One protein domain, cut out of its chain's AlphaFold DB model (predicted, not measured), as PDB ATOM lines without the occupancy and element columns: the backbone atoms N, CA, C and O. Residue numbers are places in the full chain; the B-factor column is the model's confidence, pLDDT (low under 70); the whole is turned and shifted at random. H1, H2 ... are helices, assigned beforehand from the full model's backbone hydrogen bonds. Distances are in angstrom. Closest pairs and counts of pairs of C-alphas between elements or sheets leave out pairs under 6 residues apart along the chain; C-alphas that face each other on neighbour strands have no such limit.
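AT A GLANCE: This is residues 34 to 173 of the 184 residues of an uncharacterized protein of Desulfobacteraceae bacterium (UniProt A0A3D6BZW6). Two long helices, H1 and H2, lie side by side as a helical hairpin, and H2 reaches on past H1 into a small head where H3, H4 and H5 pack together. After the head a winding tail holds two short helices; residues 155 to 161 stick out, and H7 folds back near H2. The printed part has 140 residues with seven named helices, H1 to H7 in order, and no named strand: all helix. It is loose, with a radius of gyration of the C-alphas of 19.1 A and spans of 64 by 31 by 25 A.

HOW THE PARTS SIT: H1, residues 34 to 60, touches the hub H2, residues 65 to 103, at Phe 40 and Ala 79, their closest C-alphas at 4.4 A, with a shallow tilt of 13 degrees, opposite ways. H3, residues 107 to 111, touches H2 at residues 96 to 100 alone; the closest C-alphas, of Leu 99 and Ile 109, are 7.0 A apart. H4, residues 117 to 128, touches H2 at residues 89 to 100 alone, closest at the C-alphas of Tyr 93 and Ala 122, 4.7 A; the tilt of 32 degrees is only just shallow, the same way. H5, residues 133 to 142, forms a hairpin with H4, closest at the C-alphas of Ala 127 and Gln 133, 5.6 A. H6, residues 153 to 157, touches no helix. H7, residues 165 to 171, is close to H2 but not clearly touching; the C-alphas of Asp 85 and Thr 171 are 6.1 A apart. In H1 to H7 every O i to N i+4 pair is within hydrogen-bond range.

IN THESE COORDINATES: H1 begins at C-alpha 34 (345.501, 198.074, 245.561) and is 39.2 A long. H2 is 56.6 A, ending at C-alpha 103 (325.773, 197.627, 226.861). H3 is 5.9 A, H4 16.1 A, H5 14.3 A, H6 6.2 A and H7 9.9 A.

THE WHOLE: The C-alphas farthest apart, of Ala 60 and Asn 103, are 64.2 A apart. The printed part has no cut, and no link is long. Residues 147 to 163, 165, 168, 170 and 171 have pLDDT under 70.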
ATOM      1  N   ARG A  34     345.172 198.446 244.173       91.25
ATOM      2  CA  ARG A  34     345.501 198.074 245.561       91.25
ATOM      3  C   ARG A  34     346.587 196.999 245.664       91.25
ATOM      4  O   ARG A  34     347.543 197.174 246.409       91.25
ATOM      5  N   LEU A  35     346.459 195.920 244.888       89.19
ATOM      6  CA  LEU A  35     347.423 194.811 244.876       89.19
ATOM      7  C   LEU A  35     348.785 195.204 244.273       89.19
ATOM      8  O   LEU A  35     349.836 194.730 244.699       89.19
ATOM      9  N   LEU A  36     348.780 196.068 243.261       91.00
ATOM     10  CA  LEU A  36     350.000 196.509 242.586       91.00
ATOM     11  C   LEU A  36     350.728 197.568 243.408       91.00
ATOM     12  O   LEU A  36     351.950 197.534 243.498       91.00
ATOM     13  N   LEU A  37     349.987 198.445 244.083       92.44
ATOM     14  CA  LEU A  37     350.551 199.417 245.005       92.44
ATOM     15  C   LEU A  37     351.154 198.726 246.232       92.44
ATOM     16  O   LEU A  37     352.248 199.096 246.642       92.44
ATOM     17  N   SER A  38     350.514 197.679 246.770       92.06
ATOM     18  CA  SER A  38     351.132 196.881 247.836       92.06
ATOM     19  C   SER A  38     352.412 196.195 247.353       92.06
ATOM     20  O   SER A  38     353.418 196.233 248.050       92.06
ATOM     21  N   THR A  39     352.409 195.645 246.133       92.75
ATOM     22  CA  THR A  39     353.610 195.036 245.529       92.75
ATOM     23  C   THR A  39     354.732 196.061 245.354       92.75
ATOM     24  O   THR A  39     355.881 195.764 245.667       92.75
ATOM     25  N   PHE A  40     354.403 197.275 244.903       95.00
ATOM     26  CA  PHE A  40     355.348 198.382 244.794       95.00
ATOM     27  C   PHE A  40     355.966 198.732 246.151       95.00
ATOM     28  O   PHE A  40     357.187 198.760 246.257       95.00
ATOM     29  N   ILE A  41     355.142 198.953 247.181       95.75
ATOM     30  CA  ILE A  41     355.615 199.333 248.521       95.75
ATOM     31  C   ILE A  41     356.544 198.253 249.081       95.75
ATOM     32  O   ILE A  41     357.648 198.564 249.520       95.75
ATOM     33  N   THR A  42     356.138 196.983 249.018       95.25
ATOM     34  CA  THR A  42     356.965 195.870 249.501       95.25
ATOM     35  C   THR A  42     358.280 195.772 248.731       95.25
ATOM     36  O   THR A  42     359.339 195.679 249.345       95.25
ATOM     37  N   ALA A  43     358.241 195.842 247.397       95.31
ATOM     38  CA  ALA A  43     359.444 195.766 246.575       95.31
ATOM     39  C   ALA A  43     360.389 196.953 246.816       95.31
ATOM     40  O   ALA A  43     361.600 196.765 246.844       95.31
ATOM     41  N   PHE A  44     359.849 198.153 247.040       96.50
ATOM     42  CA  PHE A  44     360.636 199.343 247.345       96.50
ATOM     43  C   PHE A  44     361.350 199.221 248.696       96.50
ATOM     44  O   PHE A  44     362.558 199.425 248.756       96.50
ATOM     45  N   ILE A  45     360.641 198.800 249.750       97.00
ATOM     46  CA  ILE A  45     361.231 198.585 251.083       97.00
ATOM     47  C   ILE A  45     362.334 197.521 251.024       97.00
ATOM     48  O   ILE A  45     363.431 197.737 251.538       97.00
ATOM     49  N   CYS A  46     362.078 196.390 250.359       96.44
ATOM     50  CA  CYS A  46     363.100 195.364 250.158       96.44
ATOM     51  C   CYS A  46     364.296 195.904 249.358       96.44
ATOM     52  O   CYS A  46     365.435 195.598 249.697       96.44
ATOM     53  N   GLY A  47     364.048 196.725 248.334       95.50
ATOM     54  CA  GLY A  47     365.087 197.385 247.545       95.50
ATOM     55  C   GLY A  47     365.994 198.268 248.397       95.50
ATOM     56  O   GLY A  47     367.209 198.115 248.315       95.50
ATOM     57  N   CYS A  48     365.417 199.106 249.265       96.25
ATOM     58  CA  CYS A  48     366.166 199.930 250.220       96.25
ATOM     59  C   CYS A  48     367.032 199.075 251.158       96.25
ATOM     60  O   CYS A  48     368.223 199.324 251.313       96.25
ATOM     61  N   HIS A  49     366.473 197.996 251.708       95.44
ATOM     62  CA  HIS A  49     367.238 197.088 252.560       95.44
ATOM     63  C   HIS A  49     368.406 196.428 251.805       95.44
ATOM     64  O   HIS A  49     369.509 196.300 252.336       95.44
ATOM     65  N   PHE A  50     368.208 196.019 250.550       94.62
ATOM     66  CA  PHE A  50     369.295 195.482 249.729       94.62
ATOM     67  C   PHE A  50     370.350 196.537 249.377       94.62
ATOM     68  O   PHE A  50     371.530 196.194 249.314       94.62
ATOM     69  N   THR A  51     369.971 197.806 249.192       93.50
ATOM     70  CA  THR A  51     370.942 198.888 248.971       93.50
ATOM     71  C   THR A  51     371.746 199.222 250.217       93.50
ATOM     72  O   THR A  51     372.947 199.448 250.099       93.50
ATOM     73  N   ASP A  52     371.136 199.187 251.400       93.31
ATOM     74  CA  ASP A  52     371.847 199.419 252.663       93.31
ATOM     75  C   ASP A  52     372.879 198.310 252.912       93.31
ATOM     76  O   ASP A  52     374.036 198.571 253.259       93.31
ATOM     77  N   ASN A  53     372.494 197.059 252.636       91.56
ATOM     78  CA  ASN A  53     373.414 195.923 252.666       91.56
ATOM     79  C   ASN A  53     374.522 196.059 251.617       91.56
ATOM     80  O   ASN A  53     375.680 195.793 251.919       91.56
ATOM     81  N   LEU A  54     374.200 196.507 250.401       91.88
ATOM     82  CA  LEU A  54     375.192 196.744 249.353       91.88
ATOM     83  C   LEU A  54     376.218 197.803 249.773       91.88
ATOM     84  O   LEU A  54     377.416 197.585 249.601       91.88
ATOM     85  N   LEU A  55     375.765 198.919 250.349       92.12
ATOM     86  CA  LEU A  55     376.640 199.984 250.836       92.12
ATOM     87  C   LEU A  55     377.549 199.485 251.966       92.12
ATOM     88  O   LEU A  55     378.745 199.772 251.971       92.12
ATOM     89  N   SER A  56     377.003 198.667 252.867       91.12
ATOM     90  CA  SER A  56     377.761 198.031 253.949       91.12
ATOM     91  C   SER A  56     378.834 197.072 253.416       91.12
ATOM     92  O   SER A  56     379.973 197.107 253.878       91.12
ATOM     93  N   CYS A  57     378.518 196.266 252.395       90.50
ATOM     94  CA  CYS A  57     379.487 195.395 251.718       90.50
ATOM     95  C   CYS A  57     380.592 196.198 251.008       90.50
ATOM     96  O   CYS A  57     381.757 195.813 251.033       90.50
ATOM     97  N   LEU A  58     380.259 197.335 250.388       89.56
ATOM     98  CA  LEU A  58     381.261 198.195 249.750       89.56
ATOM     99  C   LEU A  58     382.242 198.804 250.766       89.56
ATOM    100  O   LEU A  58     383.407 198.996 250.431       89.56
ATOM    101  N   ALA A  59     381.788 199.077 251.993       90.06
ATOM    102  CA  ALA A  59     382.615 199.651 253.055       90.06
ATOM    103  C   ALA A  59     383.444 198.610 253.834       90.06
ATOM    104  O   ALA A  59     384.577 198.898 254.211       90.06
ATOM    105  N   ALA A  60     382.893 197.418 254.094       85.38
ATOM    106  CA  ALA A  60     383.491 196.418 254.992       85.38
ATOM    107  C   ALA A  60     384.147 195.214 254.280       85.38
ATOM    108  O   ALA A  60     384.832 194.425 254.931       85.38
ATOM    109  N   GLY A  61     383.954 195.055 252.965       80.75
ATOM    110  CA  GLY A  61     384.535 193.974 252.161       80.75
ATOM    111  C   GLY A  61     383.494 193.154 251.376       80.75
ATOM    112  O   GLY A  61     382.306 193.167 251.690       80.75
ATOM    113  N   PRO A  62     383.919 192.388 250.352       79.88
ATOM    114  CA  PRO A  62     383.051 191.900 249.270       79.88
ATOM    115  C   PRO A  62     382.071 190.772 249.645       79.88
ATOM    116  O   PRO A  62     381.384 190.243 248.765       79.88
ATOM    117  N   ASN A  63     381.974 190.387 250.918       80.44
ATOM    118  CA  ASN A  63     381.073 189.323 251.353       80.44
ATOM    119  C   ASN A  63     379.624 189.702 251.008       80.44
ATOM    120  O   ASN A  63     379.124 190.728 251.454       80.44
ATOM    121  N   ASN A  64     378.954 188.874 250.199       84.50
ATOM    122  CA  ASN A  64     377.576 189.061 249.717       84.50
ATOM    123  C   ASN A  64     377.322 190.268 248.790       84.50
ATOM    124  O   ASN A  64     376.163 190.539 248.475       84.50
ATOM    125  N   LEU A  65     378.362 190.937 248.270       90.38
ATOM    126  CA  LEU A  65     378.219 192.100 247.378       90.38
ATOM    127  C   LEU A  65     377.284 191.815 246.188       90.38
ATOM    128  O   LEU A  65     376.347 192.567 245.921       90.38
ATOM    129  N   TRP A  66     377.511 190.695 245.499       90.50
ATOM    130  CA  TRP A  66     376.731 190.290 244.328       90.50
ATOM    131  C   TRP A  66     375.270 189.996 244.659       90.50
ATOM    132  O   TRP A  66     374.381 190.371 243.897       90.50
ATOM    133  N   PHE A  67     375.018 189.361 245.803       91.81
ATOM    134  CA  PHE A  67     373.665 189.066 246.262       91.81
ATOM    135  C   PHE A  67     372.901 190.356 246.580       91.81
ATOM    136  O   PHE A  67     371.775 190.526 246.116       91.81
ATOM    137  N   SER A  68     373.541 191.298 247.280       91.62
ATOM    138  CA  SER A  68     372.955 192.601 247.606       91.62
ATOM    139  C   SER A  68     372.690 193.447 246.357       91.62
ATOM    140  O   SER A  68     371.598 193.994 246.202       91.62
ATOM    141  N   ALA A  69     373.642 193.495 245.419       92.38
ATOM    142  CA  ALA A  69     373.483 194.215 244.156       92.38
ATOM    143  C   ALA A  69     372.351 193.627 243.299       92.38
ATOM    144  O   ALA A  69     371.478 194.356 242.825       92.38
ATOM    145  N   PHE A  70     372.329 192.302 243.133       94.00
ATOM    146  CA  PHE A  70     371.289 191.621 242.367       94.00
ATOM    147  C   PHE A  70     369.905 191.778 243.012       94.00
ATOM    148  O   PHE A  70     368.932 192.071 242.313       94.00
ATOM    149  N   GLY A  71     369.821 191.638 244.340       93.44
ATOM    150  CA  GLY A  71     368.598 191.846 245.110       93.44
ATOM    151  C   GLY A  71     368.034 193.254 244.924       93.44
ATOM    152  O   GLY A  71     366.861 193.398 244.576       93.44
ATOM    153  N   ALA A  72     368.877 194.286 245.043       93.12
ATOM    154  CA  ALA A  72     368.477 195.677 244.829       93.12
ATOM    155  C   ALA A  72     367.924 195.898 243.410       93.12
ATOM    156  O   ALA A  72     366.813 196.410 243.251       93.12
ATOM    157  N   ILE A  73     368.649 195.445 242.378       95.00
ATOM    158  CA  ILE A  73     368.225 195.576 240.974       95.00
ATOM    159  C   ILE A  73     366.872 194.891 240.743       95.00
ATOM    160  O   ILE A  73     365.976 195.481 240.133       95.00
ATOM    161  N   CYS A  74     366.694 193.667 241.241       93.88
ATOM    162  CA  CYS A  74     365.443 192.927 241.090       93.88
ATOM    163  C   CYS A  74     364.276 193.625 241.797       93.88
ATOM    164  O   CYS A  74     363.213 193.801 241.199       93.88
ATOM    165  N   CYS A  75     364.472 194.067 243.040       94.06
ATOM    166  CA  CYS A  75     363.448 194.747 243.826       94.06
ATOM    167  C   CYS A  75     362.996 196.061 243.177       94.06
ATOM    168  O   CYS A  75     361.794 196.266 242.988       94.06
ATOM    169  N   PHE A  76     363.927 196.916 242.741       94.00
ATOM    170  CA  PHE A  76     363.559 198.146 242.034       94.00
ATOM    171  C   PHE A  76     362.909 197.868 240.677       94.00
ATOM    172  O   PHE A  76     361.937 198.533 240.319       94.00
ATOM    173  N   SER A  77     363.359 196.839 239.954       92.44
ATOM    174  CA  SER A  77     362.718 196.427 238.700       92.44
ATOM    175  C   SER A  77     361.259 196.016 238.922       92.44
ATOM    176  O   SER A  77     360.374 196.453 238.184       92.44
ATOM    177  N   ILE A  78     360.978 195.229 239.967       92.31
ATOM    178  CA  ILE A  78     359.611 194.840 240.348       92.31
ATOM    179  C   ILE A  78     358.786 196.073 240.733       92.31
ATOM    180  O   ILE A  78     357.642 196.192 240.293       92.31
ATOM    181  N   ALA A  79     359.357 197.010 241.494       93.06
ATOM    182  CA  ALA A  79     358.689 198.256 241.865       93.06
ATOM    183  C   ALA A  79     358.285 199.075 240.620       93.06
ATOM    184  O   ALA A  79     357.131 199.496 240.493       93.06
ATOM    185  N   CYS A  80     359.189 199.226 239.648       91.88
ATOM    186  CA  CYS A  80     358.898 199.899 238.382       91.88
ATOM    187  C   CYS A  80     357.797 199.184 237.584       91.88
ATOM    188  O   CYS A  80     356.857 199.824 237.102       91.88
ATOM    189  N   VAL A  81     357.877 197.855 237.464       90.62
ATOM    190  CA  VAL A  81     356.867 197.047 236.764       90.62
ATOM    191  C   VAL A  81     355.500 197.165 237.441       90.62
ATOM    192  O   VAL A  81     354.495 197.296 236.743       90.62
ATOM    193  N   ALA A  82     355.447 197.190 238.774       91.44
ATOM    194  CA  ALA A  82     354.205 197.328 239.528       91.44
ATOM    195  C   ALA A  82     353.501 198.669 239.249       91.44
ATOM    196  O   ALA A  82     352.289 198.692 239.020       91.44
ATOM    197  N   ILE A  83     354.248 199.778 239.181       91.62
ATOM    198  CA  ILE A  83     353.684 201.088 238.819       91.62
ATOM    199  C   ILE A  83     353.163 201.071 237.377       91.62
ATOM    200  O   ILE A  83     352.040 201.513 237.116       91.62
ATOM    201  N   LEU A  84     353.939 200.544 236.430       90.56
ATOM    202  CA  LEU A  84     353.530 200.507 235.025       90.56
ATOM    203  C   LEU A  84     352.297 199.618 234.802       90.56
ATOM    204  O   LEU A  84     351.365 200.028 234.104       90.56
ATOM    205  N   ASP A  85     352.241 198.448 235.443       89.75
ATOM    206  CA  ASP A  85     351.053 197.593 235.395       89.75
ATOM    207  C   ASP A  85     349.859 198.297 236.056       89.75
ATOM    208  O   ASP A  85     348.757 198.251 235.515       89.75
ATOM    209  N   SER A  86     350.055 199.045 237.152       91.38
ATOM    210  CA  SER A  86     348.954 199.760 237.823       91.38
ATOM    211  C   SER A  86     348.288 200.793 236.909       91.38
ATOM    212  O   SER A  86     347.059 200.821 236.767       91.38
ATOM    213  N   ARG A  87     349.094 201.551 236.155       91.62
ATOM    214  CA  ARG A  87     348.602 202.479 235.129       91.62
ATOM    215  C   ARG A  87     347.799 201.751 234.056       91.62
ATOM    216  O   ARG A  87     346.753 202.253 233.633       91.62
ATOM    217  N   SER A  88     348.300 200.604 233.605       90.50
ATOM    218  CA  SER A  88     347.681 199.768 232.577       90.50
ATOM    219  C   SER A  88     346.317 199.226 233.030       90.50
ATOM    220  O   SER A  88     345.325 199.371 232.311       90.50
ATOM    221  N   ARG A  89     346.207 198.731 234.272       90.81
ATOM    222  CA  ARG A  89     344.930 198.265 234.850       90.81
ATOM    223  C   ARG A  89     343.922 199.373 235.061       90.81
ATOM    224  O   ARG A  89     342.728 199.150 234.877       90.81
ATOM    225  N   TYR A  90     344.378 200.582 235.363       93.00
ATOM    226  CA  TYR A  90     343.476 201.723 235.402       93.00
ATOM    227  C   TYR A  90     342.886 202.058 234.018       93.00
ATOM    228  O   TYR A  90     341.741 202.506 233.928       93.00
ATOM    229  N   GLN A  91     343.617 201.806 232.920       91.88
ATOM    230  CA  GLN A  91     343.041 201.930 231.573       91.88
ATOM    231  C   GLN A  91     341.988 200.849 231.313       91.88
ATOM    232  O   GLN A  91     340.917 201.164 230.793       91.88
ATOM    233  N   ASP A  92     342.264 199.607 231.720       92.06
ATOM    234  CA  ASP A  92     341.314 198.496 231.611       92.06
ATOM    235  C   ASP A  92     340.031 198.767 232.404       92.06
ATOM    236  O   ASP A  92     338.945 198.537 231.880       92.06
ATOM    237  N   TYR A  93     340.135 199.329 233.614       94.44
ATOM    238  CA  TYR A  93     338.982 199.766 234.409       94.44
ATOM    239  C   TYR A  93     338.115 200.777 233.645       94.44
ATOM    240  O   TYR A  93     336.910 200.569 233.516       94.44
ATOM    241  N   LYS A  94     338.714 201.839 233.085       93.38
ATOM    242  CA  LYS A  94     337.960 202.849 232.319       93.38
ATOM    243  C   LYS A  94     337.258 202.229 231.111       93.38
ATOM    244  O   LYS A  94     336.097 202.527 230.854       93.38
ATOM    245  N   ARG A  95     337.946 201.331 230.401       92.94
ATOM    246  CA  ARG A  95     337.382 200.610 229.257       92.94
ATOM    247  C   ARG A  95     336.243 199.678 229.671       92.94
ATOM    248  O   ARG A  95     335.222 199.639 228.995       92.94
ATOM    249  N   ALA A  96     336.412 198.926 230.757       93.94
ATOM    250  CA  ALA A  96     335.384 198.036 231.285       93.94
ATOM    251  C   ALA A  96     334.139 198.824 231.708       93.94
ATOM    252  O   ALA A  96     333.029 198.437 231.357       93.94
ATOM    253  N   LYS A  97     334.333 199.953 232.402       94.19
ATOM    254  CA  LYS A  97     333.250 200.826 232.863       94.19
ATOM    255  C   LYS A  97     332.439 201.374 231.692       94.19
ATOM    256  O   LYS A  97     331.220 201.264 231.714       94.19
ATOM    257  N   ASP A  98     333.096 201.873 230.646       93.12
ATOM    258  CA  ASP A  98     332.396 202.338 229.440       93.12
ATOM    259  C   ASP A  98     331.610 201.210 228.758       93.12
ATOM    260  O   ASP A  98     330.449 201.399 228.406       93.12
ATOM    261  N   LEU A  99     332.208 200.024 228.604       93.38
ATOM    262  CA  LEU A  99     331.546 198.890 227.954       93.38
ATOM    263  C   LEU A  99     330.317 198.408 228.736       93.38
ATOM    264  O   LEU A  99     329.289 198.120 228.125       93.38
ATOM    265  N   PHE A 100     330.418 198.326 230.064       94.44
ATOM    266  CA  PHE A 100     329.297 197.958 230.929       94.44
ATOM    267  C   PHE A 100     328.223 199.041 231.002       94.44
ATOM    268  O   PHE A 100     327.051 198.716 231.160       94.44
ATOM    269  N   PHE A 101     328.595 200.316 230.892       93.44
ATOM    270  CA  PHE A 101     327.627 201.407 230.854       93.44
ATOM    271  C   PHE A 101     326.836 201.410 229.542       93.44
ATOM    272  O   PHE A 101     325.616 201.508 229.566       93.44
ATOM    273  N   GLU A 102     327.520 201.251 228.407       92.81
ATOM    274  CA  GLU A 102     326.900 201.294 227.079       92.81
ATOM    275  C   GLU A 102     326.015 200.074 226.791       92.81
ATOM    276  O   GLU A 102     324.967 200.206 226.165       92.81
ATOM    277  N   ASN A 103     326.424 198.886 227.241       91.50
ATOM    278  CA  ASN A 103     325.773 197.627 226.861       91.50
ATOM    279  C   ASN A 103     325.056 196.937 228.029       91.50
ATOM    280  O   ASN A 103     324.483 195.866 227.846       91.50
ATOM    281  N   GLY A 104     325.135 197.483 229.242       92.56
ATOM    282  CA  GLY A 104     324.790 196.740 230.449       92.56
ATOM    283  C   GLY A 104     325.770 195.594 230.732       92.56
ATOM    284  O   GLY A 104     326.839 195.457 230.120       92.56
ATOM    285  N   PHE A 105     325.421 194.741 231.696       94.00
ATOM    286  CA  PHE A 105     326.254 193.590 232.018       94.00
ATOM    287  C   PHE A 105     326.085 192.464 230.996       94.00
ATOM    288  O   PHE A 105     325.058 191.788 230.944       94.00
ATOM    289  N   HIS A 106     327.157 192.183 230.255       93.94
ATOM    290  CA  HIS A 106     327.247 191.000 229.408       93.94
ATOM    291  C   HIS A 106     328.459 190.127 229.771       93.94
ATOM    292  O   HIS A 106     329.589 190.629 229.813       93.94
ATOM    293  N   PRO A 107     328.281 188.795 229.909       91.44
ATOM    294  CA  PRO A 107     329.373 187.849 230.162       91.44
ATOM    295  C   PRO A 107     330.526 187.944 229.155       91.44
ATOM    296  O   PRO A 107     331.685 187.731 229.504       91.44
ATOM    297  N   ARG A 108     330.228 188.298 227.896       91.62
ATOM    298  CA  ARG A 108     331.242 188.494 226.851       91.62
ATOM    299  C   ARG A 108     332.184 189.656 227.177       91.62
ATOM    300  O   ARG A 108     333.381 189.527 226.946       91.62
ATOM    301  N   ILE A 109     331.660 190.746 227.742       92.06
ATOM    302  CA  ILE A 109     332.445 191.921 228.150       92.06
ATOM    303  C   ILE A 109     333.320 191.558 229.349       92.06
ATOM    304  O   ILE A 109     334.530 191.768 229.303       92.06
ATOM    305  N   ALA A 110     332.740 190.930 230.378       91.06
ATOM    306  CA  ALA A 110     333.497 190.445 231.534       91.06
ATOM    307  C   ALA A 110     334.592 189.436 231.126       91.06
ATOM    308  O   ALA A 110     335.688 189.429 231.684       91.06
ATOM    309  N   GLY A 111     334.328 188.634 230.090       89.50
ATOM    310  CA  GLY A 111     335.277 187.691 229.505       89.50
ATOM    311  C   GLY A 111     336.559 188.325 228.959       89.50
ATOM    312  O   GLY A 111     337.617 187.700 229.026       89.50
ATOM    313  N   LEU A 112     336.501 189.575 228.483       89.50
ATOM    314  CA  LEU A 112     337.671 190.298 227.967       89.50
ATOM    315  C   LEU A 112     338.740 190.534 229.047       89.50
ATOM    316  O   LEU A 112     339.920 190.662 228.722       89.50
ATOM    317  N   PHE A 113     338.334 190.557 230.320       89.38
ATOM    318  CA  PHE A 113     339.183 190.877 231.471       89.38
ATOM    319  C   PHE A 113     339.522 189.650 232.334       89.38
ATOM    320  O   PHE A 113     339.984 189.786 233.464       89.38
ATOM    321  N   LEU A 114     339.336 188.431 231.813       85.50
ATOM    322  CA  LEU A 114     339.601 187.189 232.554       85.50
ATOM    323  C   LEU A 114     341.087 186.833 232.689       85.50
ATOM    324  O   LEU A 114     341.440 186.001 233.530       85.50
ATOM    325  N   ARG A 115     341.955 187.424 231.859       79.06
ATOM    326  CA  ARG A 115     343.312 186.910 231.622       79.06
ATOM    327  C   ARG A 115     344.198 186.954 232.863       79.06
ATOM    328  O   ARG A 115     344.989 186.038 233.025       79.06
ATOM    329  N   SER A 116     344.098 187.968 233.721       82.06
ATOM    330  CA  SER A 116     344.898 188.061 234.953       82.06
ATOM    331  C   SER A 116     344.069 188.536 236.141       82.06
ATOM    332  O   SER A 116     343.007 189.135 235.971       82.06
ATOM    333  N   ARG A 117     344.564 188.296 237.363       84.31
ATOM    334  CA  ARG A 117     343.901 188.767 238.588       84.31
ATOM    335  C   ARG A 117     343.699 190.283 238.579       84.31
ATOM    336  O   ARG A 117     342.579 190.731 238.785       84.31
ATOM    337  N   CYS A 118     344.737 191.051 238.248       87.12
ATOM    338  CA  CYS A 118     344.653 192.510 238.217       87.12
ATOM    339  C   CYS A 118     343.628 193.018 237.181       87.12
ATOM    340  O   CYS A 118     343.004 194.054 237.390       87.12
ATOM    341  N   GLN A 119     343.428 192.297 236.068       88.69
ATOM    342  CA  GLN A 119     342.375 192.621 235.094       88.69
ATOM    343  C   GLN A 119     340.979 192.316 235.621       88.69
ATOM    344  O   GLN A 119     340.072 193.133 235.460       88.69
ATOM    345  N   ARG A 120     340.813 191.164 236.277       90.88
ATOM    346  CA  ARG A 120     339.538 190.796 236.893       90.88
ATOM    347  C   ARG A 120     339.140 191.797 237.968       90.88
ATOM    348  O   ARG A 120     337.983 192.200 237.988       90.88
ATOM    349  N   ASP A 121     340.096 192.239 238.786       90.88
ATOM    350  CA  ASP A 121     339.883 193.253 239.821       90.88
ATOM    351  C   ASP A 121     339.487 194.605 239.202       90.88
ATOM    352  O   ASP A 121     338.525 195.228 239.650       90.88
ATOM    353  N   ALA A 122     340.142 195.031 238.114       93.00
ATOM    354  CA  ALA A 122     339.770 196.251 237.391       93.00
ATOM    355  C   ALA A 122     338.328 196.197 236.849       93.00
ATOM    356  O   ALA A 122     337.557 197.141 237.029       93.00
ATOM    357  N   ALA A 123     337.942 195.078 236.231       93.94
ATOM    358  CA  ALA A 123     336.582 194.871 235.739       93.94
ATOM    359  C   ALA A 123     335.557 194.713 236.875       93.94
ATOM    360  O   ALA A 123     334.421 195.159 236.732       93.94
ATOM    361  N   PHE A 124     335.951 194.128 238.010       93.69
ATOM    362  CA  PHE A 124     335.116 194.031 239.207       93.69
ATOM    363  C   PHE A 124     334.787 195.412 239.763       93.69
ATOM    364  O   PHE A 124     333.617 195.712 239.963       93.69
ATOM    365  N   VAL A 125     335.789 196.282 239.927       94.25
ATOM    366  CA  VAL A 125     335.559 197.663 240.378       94.25
ATOM    367  C   VAL A 125     334.659 198.413 239.391       94.25
ATOM    368  O   VAL A 125     333.722 199.077 239.818       94.25
ATOM    369  N   ALA A 126     334.883 198.258 238.082       94.44
ATOM    370  CA  ALA A 126     334.034 198.872 237.060       94.44
ATOM    371  C   ALA A 126     332.569 198.404 237.133       94.44
ATOM    372  O   ALA A 126     331.658 199.220 237.033       94.44
ATOM    373  N   ALA A 127     332.339 197.104 237.324       94.19
ATOM    374  CA  ALA A 127     330.999 196.540 237.456       94.19
ATOM    375  C   ALA A 127     330.323 196.953 238.772       94.19
ATOM    376  O   ALA A 127     329.145 197.302 238.761       94.19
ATOM    377  N   SER A 128     331.054 196.962 239.892       94.00
ATOM    378  CA  SER A 128     330.548 197.449 241.182       94.00
ATOM    379  C   SER A 128     330.095 198.905 241.107       94.00
ATOM    380  O   SER A 128     329.070 199.246 241.690       94.00
ATOM    381  N   ASP A 129     330.793 199.742 240.342       93.00
ATOM    382  CA  ASP A 129     330.448 201.161 240.183       93.00
ATOM    383  C   ASP A 129     329.149 201.397 239.417       93.00
ATOM    384  O   ASP A 129     328.570 202.474 239.520       93.00
ATOM    385  N   LEU A 130     328.691 200.392 238.673       93.06
ATOM    386  CA  LEU A 130     327.451 200.414 237.901       93.06
ATOM    387  C   LEU A 130     326.363 199.517 238.513       93.06
ATOM    388  O   LEU A 130     325.321 199.317 237.899       93.06
ATOM    389  N   GLY A 131     326.595 198.949 239.704       94.44
ATOM    390  CA  GLY A 131     325.638 198.068 240.383       94.44
ATOM    391  C   GLY A 131     325.636 196.606 239.909       94.44
ATOM    392  O   GLY A 131     324.838 195.804 240.386       94.44
ATOM    393  N   TYR A 132     326.560 196.200 239.035       94.81
ATOM    394  CA  TYR A 132     326.647 194.839 238.477       94.81
ATOM    395  C   TYR A 132     327.533 193.877 239.290       94.81
ATOM    396  O   TYR A 132     327.997 192.850 238.784       94.81
ATOM    397  N   GLN A 133     327.780 194.177 240.567       93.75
ATOM    398  CA  GLN A 133     328.694 193.410 241.422       93.75
ATOM    399  C   GLN A 133     328.313 191.924 241.540       93.75
ATOM    400  O   GLN A 133     329.164 191.045 241.395       93.75
ATOM    401  N   ALA A 134     327.034 191.627 241.786       93.81
ATOM    402  CA  ALA A 134     326.567 190.248 241.942       93.81
ATOM    403  C   ALA A 134     326.737 189.432 240.649       93.81
ATOM    404  O   ALA A 134     327.117 188.258 240.679       93.81
ATOM    405  N   GLN A 135     326.510 190.073 239.503       94.81
ATOM    406  CA  GLN A 135     326.566 189.439 238.191       94.81
ATOM    407  C   GLN A 135     328.009 189.115 237.794       94.81
ATOM    408  O   GLN A 135     328.297 187.984 237.396       94.81
ATOM    409  N   ILE A 136     328.941 190.059 237.982       93.50
ATOM    410  CA  ILE A 136     330.353 189.807 237.674       93.50
ATOM    411  C   ILE A 136     330.964 188.760 238.609       93.50
ATOM    412  O   ILE A 136     331.734 187.908 238.166       93.50
ATOM    413  N   HIS A 137     330.574 188.769 239.887       90.88
ATOM    414  CA  HIS A 137     331.019 187.769 240.849       90.88
ATOM    415  C   HIS A 137     330.531 186.367 240.462       90.88
ATOM    416  O   HIS A 137     331.315 185.417 240.434       90.88
ATOM    417  N   THR A 138     329.253 186.246 240.091       92.44
ATOM    418  CA  THR A 138     328.665 184.984 239.620       92.44
ATOM    419  C   THR A 138     329.366 184.486 238.359       92.44
ATOM    420  O   THR A 138     329.755 183.321 238.296       92.44
ATOM    421  N   PHE A 139     329.621 185.373 237.395       92.56
ATOM    422  CA  PHE A 139     330.342 185.036 236.170       92.56
ATOM    423  C   PHE A 139     331.761 184.513 236.447       92.56
ATOM    424  O   PHE A 139     332.146 183.463 235.931       92.56
ATOM    425  N   TYR A 140     332.544 185.196 237.288       89.38
ATOM    426  CA  TYR A 140     333.895 184.741 237.630       89.38
ATOM    427  C   TYR A 140     333.891 183.426 238.409       89.38
ATOM    428  O   TYR A 140     334.713 182.552 238.121       89.38
ATOM    429  N   ARG A 141     332.928 183.232 239.317       87.56
ATOM    430  CA  ARG A 141     332.752 181.961 240.027       87.56
ATOM    431  C   ARG A 141     332.436 180.814 239.061       87.56
ATOM    432  O   ARG A 141     333.060 179.762 239.163       87.56
ATOM    433  N   GLN A 142     331.546 181.031 238.090       89.94
ATOM    434  CA  GLN A 142     331.214 180.052 237.043       89.94
ATOM    435  C   GLN A 142     332.404 179.729 236.133       89.94
ATOM    436  O   GLN A 142     332.562 178.595 235.696       89.94
ATOM    437  N   LYS A 143     333.279 180.706 235.869       86.38
ATOM    438  CA  LYS A 143     334.526 180.497 235.114       86.38
ATOM    439  C   LYS A 143     335.644 179.841 235.932       86.38
ATOM    440  O   LYS A 143     336.760 179.740 235.435       86.38
ATOM    441  N   GLY A 144     335.381 179.428 237.173       83.56
ATOM    442  CA  GLY A 144     336.384 178.812 238.047       83.56
ATOM    443  C   GLY A 144     337.469 179.784 238.520       83.56
ATOM    444  O   GLY A 144     338.503 179.364 239.042       83.56
ATOM    445  N   CYS A 145     337.261 181.094 238.360       77.38
ATOM    446  CA  CYS A 145     338.196 182.102 238.837       77.38
ATOM    447  C   CYS A 145     338.090 182.198 240.360       77.38
ATOM    448  O   CYS A 145     337.144 182.771 240.896       77.38
ATOM    449  N   ARG A 146     339.076 181.637 241.061       73.31
ATOM    450  CA  ARG A 146     339.214 181.754 242.514       73.31
ATOM    451  C   ARG A 146     340.221 182.845 242.863       73.31
ATOM    452  O   ARG A 146     341.079 183.205 242.052       73.31
ATOM    453  N   TRP A 147     340.118 183.369 244.081       63.28
ATOM    454  CA  TRP A 147     340.959 184.469 244.564       63.28
ATOM    455  C   TRP A 147     342.461 184.136 244.529       63.28
ATOM    456  O   TRP A 147     343.272 185.037 244.342       63.28
ATOM    457  N   TYR A 148     342.832 182.857 244.640       67.06
ATOM    458  CA  TYR A 148     344.219 182.389 244.626       67.06
ATOM    459  C   TYR A 148     344.792 182.114 243.220       67.06
ATOM    460  O   TYR A 148     345.986 181.857 243.097       67.06
ATOM    461  N   HIS A 149     344.000 182.207 242.140       69.31
ATOM    462  CA  HIS A 149     344.520 182.119 240.765       69.31
ATOM    463  C   HIS A 149     345.211 183.434 240.369       69.31
ATOM    464  O   HIS A 149     344.665 184.259 239.627       69.31
ATOM    465  N   PHE A 150     346.407 183.652 240.921       59.03
ATOM    466  CA  PHE A 150     347.254 184.810 240.633       59.03
ATOM    467  C   PHE A 150     347.842 184.758 239.221       59.03
ATOM    468  O   PHE A 150     347.849 185.771 238.519       59.03
ATOM    469  N   LEU A 151     348.296 183.578 238.796       58.25
ATOM    470  CA  LEU A 151     348.918 183.363 237.495       58.25
ATOM    471  C   LEU A 151     347.874 182.899 236.467       58.25
ATOM    472  O   LEU A 151     347.081 182.006 236.768       58.25
ATOM    473  N   PRO A 152     347.852 183.481 235.254       61.28
ATOM    474  CA  PRO A 152     347.046 182.962 234.157       61.28
ATOM    475  C   PRO A 152     347.487 181.537 233.809       61.28
ATOM    476  O   PRO A 152     348.685 181.305 233.647       61.28
ATOM    477  N   ASP A 153     346.548 180.626 233.542       60.97
ATOM    478  CA  ASP A 153     346.856 179.271 233.041       60.97
ATOM    479  C   ASP A 153     347.770 179.294 231.803       60.97
ATOM    480  O   ASP A 153     348.554 178.379 231.559       60.97
ATOM    481  N   ALA A 154     347.699 180.371 231.016       59.53
ATOM    482  CA  ALA A 154     348.548 180.588 229.852       59.53
ATOM    483  C   ALA A 154     350.048 180.679 230.191       59.53
ATOM    484  O   ALA A 154     350.864 180.267 229.371       59.53
ATOM    485  N   VAL A 155     350.415 181.191 231.371       58.53
ATOM    486  CA  VAL A 155     351.820 181.276 231.810       58.53
ATOM    487  C   VAL A 155     352.340 179.893 232.187       58.53
ATOM    488  O   VAL A 155     353.440 179.538 231.778       58.53
ATOM    489  N   PHE A 156     351.525 179.077 232.863       61.19
ATOM    490  CA  PHE A 156     351.876 177.688 233.171       61.19
ATOM    491  C   PHE A 156     351.995 176.823 231.914       61.19
ATOM    492  O   PHE A 156     352.889 175.991 231.817       61.19
ATOM    493  N   LYS A 157     351.127 177.043 230.919       64.38
ATOM    494  CA  LYS A 157     351.165 176.291 229.655       64.38
ATOM    495  C   LYS A 157     352.291 176.734 228.719       64.38
ATOM    496  O   LYS A 157     352.736 175.936 227.901       64.38
ATOM    497  N   ARG A 158     352.711 178.005 228.772       65.25
ATOM    498  CA  ARG A 158     353.759 178.569 227.901       65.25
ATOM    499  C   ARG A 158     354.551 179.663 228.638       65.25
ATOM    500  O   ARG A 158     354.261 180.848 228.442       65.25
ATOM    501  N   PRO A 159     355.586 179.311 229.419       68.31
ATOM    502  CA  PRO A 159     356.358 180.282 230.204       68.31
ATOM    503  C   PRO A 159     357.059 181.341 229.333       68.31
ATOM    504  O   PRO A 159     357.152 182.504 229.721       68.31
ATOM    505  N   GLY A 160     357.438 180.998 228.095       65.75
ATOM    506  CA  GLY A 160     358.024 181.940 227.129       65.75
ATOM    507  C   GLY A 160     357.104 183.100 226.709       65.75
ATOM    508  O   GLY A 160     357.573 184.090 226.149       65.75
ATOM    509  N   LEU A 161     355.796 183.040 227.010       64.25
ATOM    510  CA  LEU A 161     354.883 184.160 226.763       64.25
ATOM    511  C   LEU A 161     355.257 185.403 227.573       64.25
ATOM    512  O   LEU A 161     355.068 186.505 227.064       64.25
ATOM    513  N   VAL A 162     355.800 185.241 228.784       61.34
ATOM    514  CA  VAL A 162     356.152 186.354 229.685       61.34
ATOM    515  C   VAL A 162     357.303 187.193 229.115       61.34
ATOM    516  O   VAL A 162     357.346 188.401 229.314       61.34
ATOM    517  N   ILE A 163     358.187 186.586 228.318       67.25
ATOM    518  CA  ILE A 163     359.334 187.257 227.679       67.25
ATOM    519  C   ILE A 163     358.928 187.910 226.344       67.25
ATOM    520  O   ILE A 163     359.612 188.782 225.814       67.25
ATOM    521  N   SER A 164     357.771 187.541 225.787       71.44
ATOM    522  CA  SER A 164     357.350 188.045 224.481       71.44
ATOM    523  C   SER A 164     357.055 189.550 224.517       71.44
ATOM    524  O   SER A 164     356.266 190.029 225.330       71.44
ATOM    525  N   ARG A 165     357.597 190.316 223.561       69.06
ATOM    526  CA  ARG A 165     357.332 191.767 223.413       69.06
ATOM    527  C   ARG A 165     355.833 192.104 223.415       69.06
ATOM    528  O   ARG A 165     355.414 193.144 223.920       69.06
ATOM    529  N   LYS A 166     355.010 191.196 222.878       70.75
ATOM    530  CA  LYS A 166     353.546 191.306 222.870       70.75
ATOM    531  C   LYS A 166     352.977 191.308 224.294       70.75
ATOM    532  O   LYS A 166     352.110 192.123 224.587       70.75
ATOM    533  N   PHE A 167     353.478 190.453 225.186       71.62
ATOM    534  CA  PHE A 167     353.063 190.411 226.589       71.62
ATOM    535  C   PHE A 167     353.376 191.715 227.326       71.62
ATOM    536  O   PHE A 167     352.477 192.270 227.952       71.62
ATOM    537  N   TRP A 168     354.588 192.256 227.177       69.69
ATOM    538  CA  TRP A 168     354.976 193.532 227.793       69.69
ATOM    539  C   TRP A 168     354.119 194.696 227.293       69.69
ATOM    540  O   TRP A 168     353.650 195.510 228.089       69.69
ATOM    541  N   ARG A 169     353.819 194.738 225.987       72.81
ATOM    542  CA  ARG A 169     352.959 195.777 225.405       72.81
ATOM    543  C   ARG A 169     351.533 195.747 225.962       72.81
ATOM    544  O   ARG A 169     350.988 196.799 226.260       72.81
ATOM    545  N   TYR A 170     350.933 194.568 226.121       67.94
ATOM    546  CA  TYR A 170     349.577 194.455 226.679       67.94
ATOM    547  C   TYR A 170     349.527 194.572 228.204       67.94
ATOM    548  O   TYR A 170     348.502 194.974 228.751       67.94
ATOM    549  N   THR A 171     350.599 194.190 228.893       68.38
ATOM    550  CA  THR A 171     350.624 194.161 230.358       68.38
ATOM    551  C   THR A 171     351.026 195.518 230.920       68.38
ATOM    552  O   THR A 171     350.266 196.077 231.697       68.38
ATOM    553  N   LEU A 172     352.132 196.103 230.451       72.94
ATOM    554  CA  LEU A 172     352.693 197.342 231.009       72.94
ATOM    555  C   LEU A 172     352.412 198.587 230.168       72.94
ATOM    556  O   LEU A 172     352.221 199.671 230.712       72.94
ATOM    557  N   PHE A 173     352.361 198.446 228.844       77.31
ATOM    558  CA  PHE A 173     352.233 199.585 227.927       77.31
ATOM    559  C   PHE A 173     350.860 199.651 227.257       77.31
ATOM    560  O   PHE A 173     350.754 199.959 226.067       77.31
TER     561      PHE A 173